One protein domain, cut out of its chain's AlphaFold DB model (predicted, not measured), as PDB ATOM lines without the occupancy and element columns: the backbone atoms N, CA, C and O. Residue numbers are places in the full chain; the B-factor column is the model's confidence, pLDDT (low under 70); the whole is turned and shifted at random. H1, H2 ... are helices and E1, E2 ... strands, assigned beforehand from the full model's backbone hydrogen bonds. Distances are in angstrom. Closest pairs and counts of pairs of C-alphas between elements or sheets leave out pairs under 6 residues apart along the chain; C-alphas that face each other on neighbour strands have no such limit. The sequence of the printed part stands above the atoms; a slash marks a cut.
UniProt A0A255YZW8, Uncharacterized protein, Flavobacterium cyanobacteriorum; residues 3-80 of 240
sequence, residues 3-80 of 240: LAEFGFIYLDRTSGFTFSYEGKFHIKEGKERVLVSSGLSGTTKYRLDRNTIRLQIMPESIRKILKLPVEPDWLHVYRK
ATOM      1  N   LEU A   3     144.900 137.635 144.930       79.81
ATOM      2  CA  LEU A   3     143.764 138.301 145.559       79.81
ATOM      3  C   LEU A   3     143.183 137.364 146.622       79.81
ATOM      4  O   LEU A   3     142.871 136.217 146.313       79.81
ATOM      5  N   ALA A   4     143.045 137.851 147.850       84.56
ATOM      6  CA  ALA A   4     142.423 137.130 148.950       84.56
ATOM      7  C   ALA A   4     141.284 137.963 149.540       84.56
ATOM      8  O   ALA A   4     141.444 139.161 149.784       84.56
ATOM      9  N   GLU A   5     140.150 137.316 149.778       87.75
ATOM     10  CA  GLU A   5     139.032 137.862 150.546       87.75
ATOM     11  C   GLU A   5     139.210 137.492 152.018       87.75
ATOM     12  O   GLU A   5     139.769 136.442 152.344       87.75
ATOM     13  N   PHE A   6     138.760 138.358 152.919       89.62
ATOM     14  CA  PHE A   6     138.844 138.110 154.349       89.62
ATOM     15  C   PHE A   6     137.610 138.601 155.087       89.62
ATOM     16  O   PHE A   6     136.859 139.453 154.611       89.62
ATOM     17  N   GLY A   7     137.424 138.042 156.275       91.38
ATOM     18  CA  GLY A   7     136.265 138.289 157.105       91.38
ATOM     19  C   GLY A   7     136.282 137.434 158.362       91.38
ATOM     20  O   GLY A   7     137.276 136.766 158.658       91.38
ATOM     21  N   PHE A   8     135.169 137.439 159.084       92.81
ATOM     22  CA  PHE A   8     134.998 136.691 160.325       92.81
ATOM     23  C   PHE A   8     134.024 135.540 160.130       92.81
ATOM     24  O   PHE A   8     132.930 135.728 159.601       92.81
ATOM     25  N   ILE A   9     134.401 134.354 160.601       93.12
ATOM     26  CA  ILE A   9     133.477 133.227 160.715       93.12
ATOM     27  C   ILE A   9     132.875 133.259 162.115       93.12
ATOM     28  O   ILE A   9     133.599 133.321 163.107       93.12
ATOM     29  N   TYR A  10     131.553 133.210 162.191       93.44
ATOM     30  CA  TYR A  10     130.814 133.138 163.443       93.44
ATOM     31  C   TYR A  10     129.648 132.165 163.307       93.44
ATOM     32  O   TYR A  10     129.283 131.747 162.206       93.44
ATOM     33  N   LEU A  11     129.072 131.792 164.445       93.38
ATOM     34  CA  LEU A  11     127.879 130.966 164.487       93.38
ATOM     35  C   LEU A  11     126.650 131.873 164.575       93.38
ATOM     36  O   LEU A  11     126.374 132.464 165.619       93.38
ATOM     37  N   ASP A  12     125.942 132.010 163.459       92.69
ATOM     38  CA  ASP A  12     124.644 132.669 163.408       92.69
ATOM     39  C   ASP A  12     123.571 131.752 164.014       92.69
ATOM     40  O   ASP A  12     123.605 130.533 163.840       92.69
ATOM     41  N   ARG A  13     122.612 132.339 164.736       85.75
ATOM     42  CA  ARG A  13     121.607 131.580 165.498       85.75
ATOM     43  C   ARG A  13     120.637 130.797 164.625       85.75
ATOM     44  O   ARG A  13     120.055 129.832 165.108       85.75
ATOM     45  N   THR A  14     120.398 131.254 163.402       85.31
ATOM     46  CA  THR A  14     119.439 130.637 162.479       85.31
ATOM     47  C   THR A  14     120.157 130.013 161.292       85.31
ATOM     48  O   THR A  14     119.801 128.924 160.846       85.31
ATOM     49  N   SER A  15     121.189 130.686 160.791       89.62
ATOM     50  CA  SER A  15     121.881 130.317 159.557       89.62
ATOM     51  C   SER A  15     123.055 129.366 159.788       89.62
ATOM     52  O   SER A  15     123.556 128.779 158.830       89.62
ATOM     53  N   GLY A  16     123.483 129.171 161.038       93.31
ATOM     54  CA  GLY A  16     124.653 128.367 161.372       93.31
ATOM     55  C   GLY A  16     125.964 129.089 161.065       93.31
ATOM     56  O   GLY A  16     126.061 130.315 161.164       93.31
ATOM     57  N   PHE A  17     127.005 128.330 160.714       94.25
ATOM     58  CA  PHE A  17     128.311 128.905 160.393       94.25
ATOM     59  C   PHE A  17     128.200 129.899 159.239       94.25
ATOM     60  O   PHE A  17     127.754 129.567 158.143       94.25
ATOM     61  N   THR A  18     128.601 131.136 159.505       94.06
ATOM     62  CA  THR A  18     128.428 132.265 158.598       94.06
ATOM     63  C   THR A  18     129.733 133.036 158.502       94.06
ATOM     64  O   THR A  18     130.351 133.363 159.514       94.06
ATOM     65  N   PHE A  19     130.149 133.342 157.278       93.19
ATOM     66  CA  PHE A  19     131.277 134.209 156.977       93.19
ATOM     67  C   PHE A  19     130.774 135.634 156.731       93.19
ATOM     68  O   PHE A  19     130.053 135.888 155.767       93.19
ATOM     69  N   SER A  20     131.133 136.557 157.622       92.25
ATOM     70  CA  SER A  20     130.947 137.997 157.439       92.25
ATOM     71  C   SER A  20     132.146 138.547 156.684       92.25
ATOM     72  O   SER A  20     133.239 138.603 157.245       92.25
ATOM     73  N   TYR A  21     131.952 138.925 155.425       90.62
ATOM     74  CA  TYR A  21     132.994 139.517 154.595       90.62
ATOM     75  C   TYR A  21     133.358 140.914 155.102       90.62
ATOM     76  O   TYR A  21     132.480 141.720 155.397       90.62
ATOM     77  N   GLU A  22     134.654 141.200 155.172       86.75
ATOM     78  CA  GLU A  22     135.184 142.496 155.612       86.75
ATOM     79  C   GLU A  22     135.929 143.207 154.479       86.75
ATOM     80  O   GLU A  22     135.917 144.433 154.384       86.75
ATOM     81  N   GLY A  23     136.559 142.463 153.571       85.75
ATOM     82  CA  GLY A  23     137.263 143.077 152.460       85.75
ATOM     83  C   GLY A  23     138.134 142.116 151.678       85.75
ATOM     84  O   GLY A  23     138.075 140.895 151.819       85.75
ATOM     85  N   LYS A  24     139.001 142.706 150.855       86.38
ATOM     86  CA  LYS A  24     139.993 141.981 150.068       86.38
ATOM     87  C   LYS A  24     141.355 142.655 150.123       86.38
ATOM     88  O   LYS A  24     141.458 143.884 150.180       86.38
ATOM     89  N   PHE A  25     142.408 141.851 150.085       81.69
ATOM     90  CA  PHE A  25     143.785 142.316 149.978       81.69
ATOM     91  C   PHE A  25     144.532 141.527 148.913       81.69
ATOM     92  O   PHE A  25     144.164 140.411 148.553       81.69
ATOM     93  N   HIS A  26     145.616 142.117 148.425       78.94
ATOM     94  CA  HIS A  26     146.522 141.430 147.521       78.94
ATOM     95  C   HIS A  26     147.832 141.082 148.211       78.94
ATOM     96  O   HIS A  26     148.405 141.928 148.893       78.94
ATOM     97  N   ILE A  27     148.336 139.873 147.973       71.94
ATOM     98  CA  ILE A  27     149.695 139.472 148.341       71.94
ATOM     99  C   ILE A  27     150.575 139.599 147.095       71.94
ATOM    100  O   ILE A  27     150.395 138.867 146.112       71.94
ATOM    101  N   LYS A  28     151.522 140.543 147.114       71.12
ATOM    102  CA  LYS A  28     152.622 140.593 146.138       71.12
ATOM    103  C   LYS A  28     153.750 139.660 146.592       71.12
ATOM    104  O   LYS A  28     154.093 139.644 147.772       71.12
ATOM    105  N   GLU A  29     154.297 138.873 145.668       61.59
ATOM    106  CA  GLU A  29     155.455 138.012 145.938       61.59
ATOM    107  C   GLU A  29     156.753 138.836 145.928       61.59
ATOM    108  O   GLU A  29     156.939 139.691 145.063       61.59
ATOM    109  N   GLY A  30     157.630 138.593 146.908       61.06
ATOM    110  CA  GLY A  30     158.892 139.308 147.130       61.06
ATOM    111  C   GLY A  30     159.363 139.197 148.590       61.06
ATOM    112  O   GLY A  30     158.647 138.641 149.426       61.06
ATOM    113  N   LYS A  31     160.555 139.730 148.917       50.19
ATOM    114  CA  LYS A  31     161.094 139.762 150.301       50.19
ATOM    115  C   LYS A  31     160.187 140.522 151.283       50.19
ATOM    116  O   LYS A  31     160.236 140.262 152.479       50.19
ATOM    117  N   GLU A  32     159.326 141.398 150.769       54.34
ATOM    118  CA  GLU A  32     158.328 142.146 151.529       54.34
ATOM    119  C   GLU A  32     156.935 141.866 150.949       54.34
ATOM    120  O   GLU A  32     156.625 142.226 149.811       54.34
ATOM    121  N   ARG A  33     156.077 141.195 151.726       59.88
ATOM    122  CA  ARG A  33     154.667 140.994 151.365       59.88
ATOM    123  C   ARG A  33     153.926 142.319 151.545       59.88
ATOM    124  O   ARG A  33     153.536 142.658 152.658       59.88
ATOM    125  N   VAL A  34     153.725 143.069 150.463       59.97
ATOM    126  CA  VAL A  34     152.966 144.332 150.498       59.97
ATOM    127  C   VAL A  34     151.473 144.051 150.332       59.97
ATOM    128  O   VAL A  34     151.062 143.507 149.305       59.97
ATOM    129  N   LEU A  35     150.673 144.448 151.326       64.56
ATOM    130  CA  LEU A  35     149.210 144.382 151.295       64.56
ATOM    131  C   LEU A  35     148.636 145.681 150.724       64.56
ATOM    132  O   LEU A  35     148.919 146.765 151.222       64.56
ATOM    133  N   VAL A  36     147.793 145.566 149.697       62.41
ATOM    134  CA  VAL A  36     147.002 146.687 149.169       62.41
ATOM    135  C   VAL A  36     145.530 146.382 149.422       62.41
ATOM    136  O   VAL A  36     144.970 145.488 148.780       62.41
ATOM    137  N   SER A  37     144.923 147.085 150.382       62.78
ATOM    138  CA  SER A  37     143.488 147.008 150.667       62.78
ATOM    139  C   SER A  37     142.713 147.844 149.654       62.78
ATOM    140  O   SER A  37     142.955 149.044 149.528       62.78
ATOM    141  N   SER A  38     141.745 147.250 148.971       57.03
ATOM    142  CA  SER A  38     140.720 148.012 148.257       57.03
ATOM    143  C   SER A  38     139.459 148.008 149.117       57.03
ATOM    144  O   SER A  38     138.874 146.942 149.257       57.03
ATOM    145  N   GLY A  39     139.120 149.163 149.704       56.28
ATOM    146  CA  GLY A  39     137.865 149.513 150.394       56.28
ATOM    147  C   GLY A  39     137.113 148.418 151.170       56.28
ATOM    148  O   GLY A  39     136.568 147.493 150.576       56.28
ATOM    149  N   LEU A  40     136.975 148.597 152.489       54.75
ATOM    150  CA  LEU A  40     135.994 147.876 153.309       54.75
ATOM    151  C   LEU A  40     134.592 148.288 152.830       54.75
ATOM    152  O   LEU A  40     134.145 149.405 153.083       54.75
ATOM    153  N   SER A  41     133.936 147.447 152.040       49.72
ATOM    154  CA  SER A  41     132.647 147.767 151.432       49.72
ATOM    155  C   SER A  41     131.779 146.518 151.421       49.72
ATOM    156  O   SER A  41     132.014 145.597 150.641       49.72
ATOM    157  N   GLY A  42     130.778 146.515 152.305       57.09
ATOM    158  CA  GLY A  42     129.643 145.595 152.271       57.09
ATOM    159  C   GLY A  42     129.473 144.744 153.527       57.09
ATOM    160  O   GLY A  42     130.380 144.039 153.945       57.09
ATOM    161  N   THR A  43     128.255 144.752 154.068       68.38
ATOM    162  CA  THR A  43     127.725 143.831 155.088       68.38
ATOM    163  C   THR A  43     127.388 142.459 154.489       68.38
ATOM    164  O   THR A  43     126.339 141.876 154.780       68.38
ATOM    165  N   THR A  44     128.232 141.949 153.591       86.75
ATOM    166  CA  THR A  44     127.929 140.709 152.876       86.75
ATOM    167  C   THR A  44     128.190 139.516 153.782       86.75
ATOM    168  O   THR A  44     129.279 139.353 154.334       86.75
ATOM    169  N   LYS A  45     127.176 138.668 153.931       90.50
ATOM    170  CA  LYS A  45     127.243 137.449 154.732       90.50
ATOM    171  C   LYS A  45     127.026 136.244 153.839       90.50
ATOM    172  O   LYS A  45     126.084 136.221 153.049       90.50
ATOM    173  N   TYR A  46     127.867 135.239 154.015       90.31
ATOM    174  CA  TYR A  46     127.791 133.979 153.296       90.31
ATOM    175  C   TYR A  46     127.564 132.857 154.300       90.31
ATOM    176  O   TYR A  46     128.345 132.703 155.241       90.31
ATOM    177  N   ARG A  47     126.504 132.070 154.110       91.19
ATOM    178  CA  ARG A  47     126.349 130.815 154.847       91.19
ATOM    179  C   ARG A  47     127.450 129.862 154.395       91.19
ATOM    180  O   ARG A  47     127.688 129.724 153.198       91.19
ATOM    181  N   LEU A  48     128.127 129.245 155.351       91.00
ATOM    182  CA  LEU A  48     129.139 128.240 155.077       91.00
ATOM    183  C   LEU A  48     128.498 126.859 155.087       91.00
ATOM    184  O   LEU A  48     127.851 126.468 156.059       91.00
ATOM    185  N   ASP A  49     128.729 126.111 154.015       84.81
ATOM    186  CA  ASP A  49     128.351 124.706 153.929       84.81
ATOM    187  C   ASP A  49     129.474 123.810 154.456       84.81
ATOM    188  O   ASP A  49     130.653 124.183 154.424       84.81
ATOM    189  N   ARG A  50     129.121 122.582 154.863       82.44
ATOM    190  CA  ARG A  50     130.060 121.548 155.343       82.44
ATOM    191  C   ARG A  50     131.244 121.303 154.393       82.44
ATOM    192  O   ARG A  50     132.327 120.955 154.844       82.44
ATOM    193  N   ASN A  51     131.051 121.522 153.092       82.88
ATOM    194  CA  ASN A  51     132.057 121.282 152.052       82.88
ATOM    195  C   ASN A  51     132.842 122.544 151.658       82.88
ATOM    196  O   ASN A  51     133.471 122.583 150.597       82.88
ATOM    197  N   THR A  52     132.805 123.600 152.471       86.69
ATOM    198  CA  THR A  52     133.567 124.819 152.190       86.69
ATOM    199  C   THR A  52     135.060 124.565 152.426       86.69
ATOM    200  O   THR A  52     135.546 124.623 153.550       86.69
ATOM    201  N   ILE A  53     135.801 124.305 151.346       78.94
ATOM    202  CA  ILE A  53     137.220 123.894 151.390       78.94
ATOM    203  C   ILE A  53     138.225 125.015 151.077       78.94
ATOM    204  O   ILE A  53     139.431 124.808 151.172       78.94
ATOM    205  N   ARG A  54     137.763 126.206 150.678       84.62
ATOM    206  CA  ARG A  54     138.629 127.339 150.291       84.62
ATOM    207  C   ARG A  54     138.737 128.383 151.401       84.62
ATOM    208  O   ARG A  54     138.490 129.562 151.172       84.62
ATOM    209  N   LEU A  55     139.083 127.939 152.606       86.69
ATOM    210  CA  LEU A  55     139.257 128.798 153.777       86.69
ATOM    211  C   LEU A  55     140.628 128.568 154.407       86.69
ATOM    212  O   LEU A  55     141.131 127.448 154.450       86.69
ATOM    213  N   GLN A  56     141.217 129.639 154.931       88.38
ATOM    214  CA  GLN A  56     142.432 129.579 155.730       88.38
ATOM    215  C   GLN A  56     142.304 130.539 156.909       88.38
ATOM    216  O   GLN A  56     141.831 131.665 156.750       88.38
ATOM    217  N   ILE A  57     142.755 130.106 158.089       90.31
ATOM    218  CA  ILE A  57     142.863 130.998 159.244       90.31
ATOM    219  C   ILE A  57     143.863 132.100 158.901       90.31
ATOM    220  O   ILE A  57     145.007 131.823 158.531       90.31
ATOM    221  N   MET A  58     143.431 133.354 159.037       87.94
ATOM    222  CA  MET A  58     144.295 134.501 158.794       87.94
ATOM    223  C   MET A  58     145.491 134.477 159.762       87.94
ATOM    224  O   MET A  58     145.282 134.510 160.978       87.94
ATOM    225  N   PRO A  59     146.742 134.483 159.260       88.50
ATOM    226  CA  PRO A  59     147.918 134.585 160.112       88.50
ATOM    227  C   PRO A  59     147.900 135.868 160.946       88.50
ATOM    228  O   PRO A  59     147.536 136.938 160.451       88.50
ATOM    229  N   GLU A  60     148.380 135.791 162.187       89.88
ATOM    230  CA  GLU A  60     148.397 136.937 163.104       89.88
ATOM    231  C   GLU A  60     149.165 138.141 162.532       89.88
ATOM    232  O   GLU A  60     148.748 139.286 162.708       89.88
ATOM    233  N   SER A  61     150.254 137.890 161.800       86.75
ATOM    234  CA  SER A  61     151.038 138.931 161.128       86.75
ATOM    235  C   SER A  61     150.205 139.720 160.115       86.75
ATOM    236  O   SER A  61     150.259 140.946 160.105       86.75
ATOM    237  N   ILE A  62     149.377 139.039 159.318       84.06
ATOM    238  CA  ILE A  62     148.477 139.675 158.347       84.06
ATOM    239  C   ILE A  62     147.361 140.427 159.078       84.06
ATOM    240  O   ILE A  62     147.112 141.590 158.765       84.06
ATOM    241  N   ARG A  63     146.754 139.818 160.107       88.00
ATOM    242  CA  ARG A  63     145.710 140.456 160.929       88.00
ATOM    243  C   ARG A  63     146.186 141.781 161.531       88.00
ATOM    244  O   ARG A  63     145.462 142.772 161.480       88.00
ATOM    245  N   LYS A  64     147.418 141.807 162.059       87.19
ATOM    246  CA  LYS A  64     148.062 143.008 162.622       87.19
ATOM    247  C   LYS A  64     148.289 144.093 161.568       87.19
ATOM    248  O   LYS A  64     147.979 145.249 161.841       87.19
ATOM    249  N   ILE A  65     148.768 143.740 160.370       83.50
ATOM    250  CA  ILE A  65     148.949 144.709 159.272       83.50
ATOM    251  C   ILE A  65     147.600 145.309 158.850       83.50
ATOM    252  O   ILE A  65     147.503 146.519 158.647       83.50
ATOM    253  N   LEU A  66     146.551 144.485 158.774       82.50
ATOM    254  CA  LEU A  66     145.189 144.919 158.447       82.50
ATOM    255  C   LEU A  66     144.469 145.621 159.612       82.50
ATOM    256  O   LEU A  66     143.351 146.094 159.429       82.50
ATOM    257  N   LYS A  67     145.095 145.699 160.797       87.19
ATOM    258  CA  LYS A  67     144.524 146.276 162.027       87.19
ATOM    259  C   LYS A  67     143.163 145.674 162.403       87.19
ATOM    260  O   LYS A  67     142.307 146.363 162.951       87.19
ATOM    261  N   LEU A  68     142.964 144.389 162.120       85.69
ATOM    262  CA  LEU A  68     141.713 143.701 162.430       85.69
ATOM    263  C   LEU A  68     141.706 143.238 163.889       85.69
ATOM    264  O   LEU A  68     142.734 142.748 164.377       85.69
ATOM    265  N   PRO A  69     140.567 143.325 164.593       90.69
ATOM    266  CA  PRO A  69     140.456 142.750 165.922       90.69
ATOM    267  C   PRO A  69     140.499 141.214 165.854       90.69
ATOM    268  O   PRO A  69     140.343 140.617 164.789       90.69
ATOM    269  N   VAL A  70     140.758 140.560 166.990       91.12
ATOM    270  CA  VAL A  70     140.603 139.094 167.092       91.12
ATOM    271  C   VAL A  70     139.121 138.733 167.022       91.12
ATOM    272  O   VAL A  70     138.745 137.802 166.317       91.12
ATOM    273  N   GLU A  71     138.292 139.517 167.710       91.69
ATOM    274  CA  GLU A  71     136.840 139.401 167.704       91.69
ATOM    275  C   GLU A  71     136.233 140.736 167.276       91.69
ATOM    276  O   GLU A  71     136.609 141.769 167.830       91.69
ATOM    277  N   PRO A  72     135.319 140.753 166.300       91.12
ATOM    278  CA  PRO A  72     134.697 141.990 165.868       91.12
ATOM    279  C   PRO A  72     133.676 142.469 166.902       91.12
ATOM    280  O   PRO A  72     132.949 141.661 167.483       91.12
ATOM    281  N   ASP A  73     133.561 143.789 167.069       90.81
ATOM    282  CA  ASP A  73     132.670 144.385 168.071       90.81
ATOM    283  C   ASP A  73     131.230 143.895 167.921       90.81
ATOM    284  O   ASP A  73     130.581 143.629 168.918       90.81
ATOM    285  N   TRP A  74     130.729 143.684 166.702       90.19
ATOM    286  CA  TRP A  74     129.358 143.223 166.450       90.19
ATOM    287  C   TRP A  74     129.064 141.782 166.915       90.19
ATOM    288  O   TRP A  74     127.896 141.390 166.977       90.19
ATOM    289  N   LEU A  75     130.079 140.981 167.265       91.75
ATOM    290  CA  LEU A  75     129.903 139.567 167.628       91.75
ATOM    291  C   LEU A  75     129.073 139.376 168.905       91.75
ATOM    292  O   LEU A  75     128.359 138.378 169.029       91.75
ATOM    293  N   HIS A  76     129.105 140.336 169.836       91.38
ATOM    294  CA  HIS A  76     128.364 140.248 171.103       91.38
ATOM    295  C   HIS A  76     126.850 140.068 170.901       91.38
ATOM    296  O   HIS A  76     126.192 139.406 171.705       91.38
ATOM    297  N   VAL A  77     126.294 140.595 169.804       90.62
ATOM    298  CA  VAL A  77     124.871 140.445 169.459       90.62
ATOM    299  C   VAL A  77     124.514 138.969 169.257       90.62
ATOM    300  O   VAL A  77     123.465 138.507 169.707       90.62
ATOM    301  N   TYR A  78     125.414 138.190 168.656       89.25
ATOM    302  CA  TYR A  78     125.201 136.762 168.411       89.25
ATOM    303  C   TYR A  78     125.410 135.915 169.666       89.25
ATOM    304  O   TYR A  78     124.731 134.903 169.811       89.25
ATOM    305  N   ARG A  79     126.247 136.375 170.608       89.31
ATOM    306  CA  ARG A  79     126.519 135.699 171.892       89.31
ATOM    307  C   ARG A  79     125.447 135.907 172.964       89.31
ATOM    308  O   ARG A  79     125.392 135.165 173.940       89.31
ATOM    309  N   LYS A  80     124.578 136.913 172.827       89.81
ATOM    310  CA  LYS A  80     123.545 137.199 173.840       89.81
ATOM    311  C   LYS A  80     122.625 135.982 174.063       89.81
ATOM    312  O   LYS A  80     121.903 135.600 173.152       89.81
TER     313      LYS A  80
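This is residues 3 to 80 of the 240 residues of an uncharacterized protein of Flavobacterium cyanobacteriorum (UniProt A0A255YZW8). A long, strongly twisted hairpin, E1 and E2, makes the core; short strands E3 and E4 pair with different parts of E2's other side, and a tail with small helices H1 and H2 follows. The printed part has 78 residues, in the order E1, E2, E3, E4, H1, H2: mixed class, with a branched antiparallel sheet. It is only just compact, close to loose, with radius of gyration of the C-alphas 13.7 A and spans of 44 by 28 by 22 A.

Find C-alpha 3 at (143.764, 138.301, 145.559); there E1, residues 3 to 12, begins its 26.8 A. E2, residues 16 to 27, covers 30.3 A and bends by 64 degrees at residue 23. Next come E3, residues 35 to 38, 9.7 A; E4, residues 45 to 47, 6.7 A; H1, residues 60 to 65, 8.7 A; and H2, residues 75 to 79, 6.7 A, ending at C-alpha 79, (126.519, 135.699, 171.892).

E1, E2 and E3 form a meander, each strand the antiparallel neighbour of the one before. Look on one side of E2 for E1, N 8 and O 20 2.9 A apart; on the other side find E3, N 26 and O 36 3.5 A apart, and E4, N 19 and O 46 2.8 A apart. H2 only grazes the sheet; its closest C-alphas to E1 are Tyr 78 and Asp 12, 6.5 A. H1 is only just not on it, with 4 pairs of C-alphas within 10 A. In H1 and H2 every O i to N i+4 pair is within hydrogen-bond range.

The farthest C-alphas, Lys 31 and Lys 80, are 44.4 A apart. The printed part has no cut; E4 to H1 is a long link. Residues 29 to 43 have pLDDT under 70.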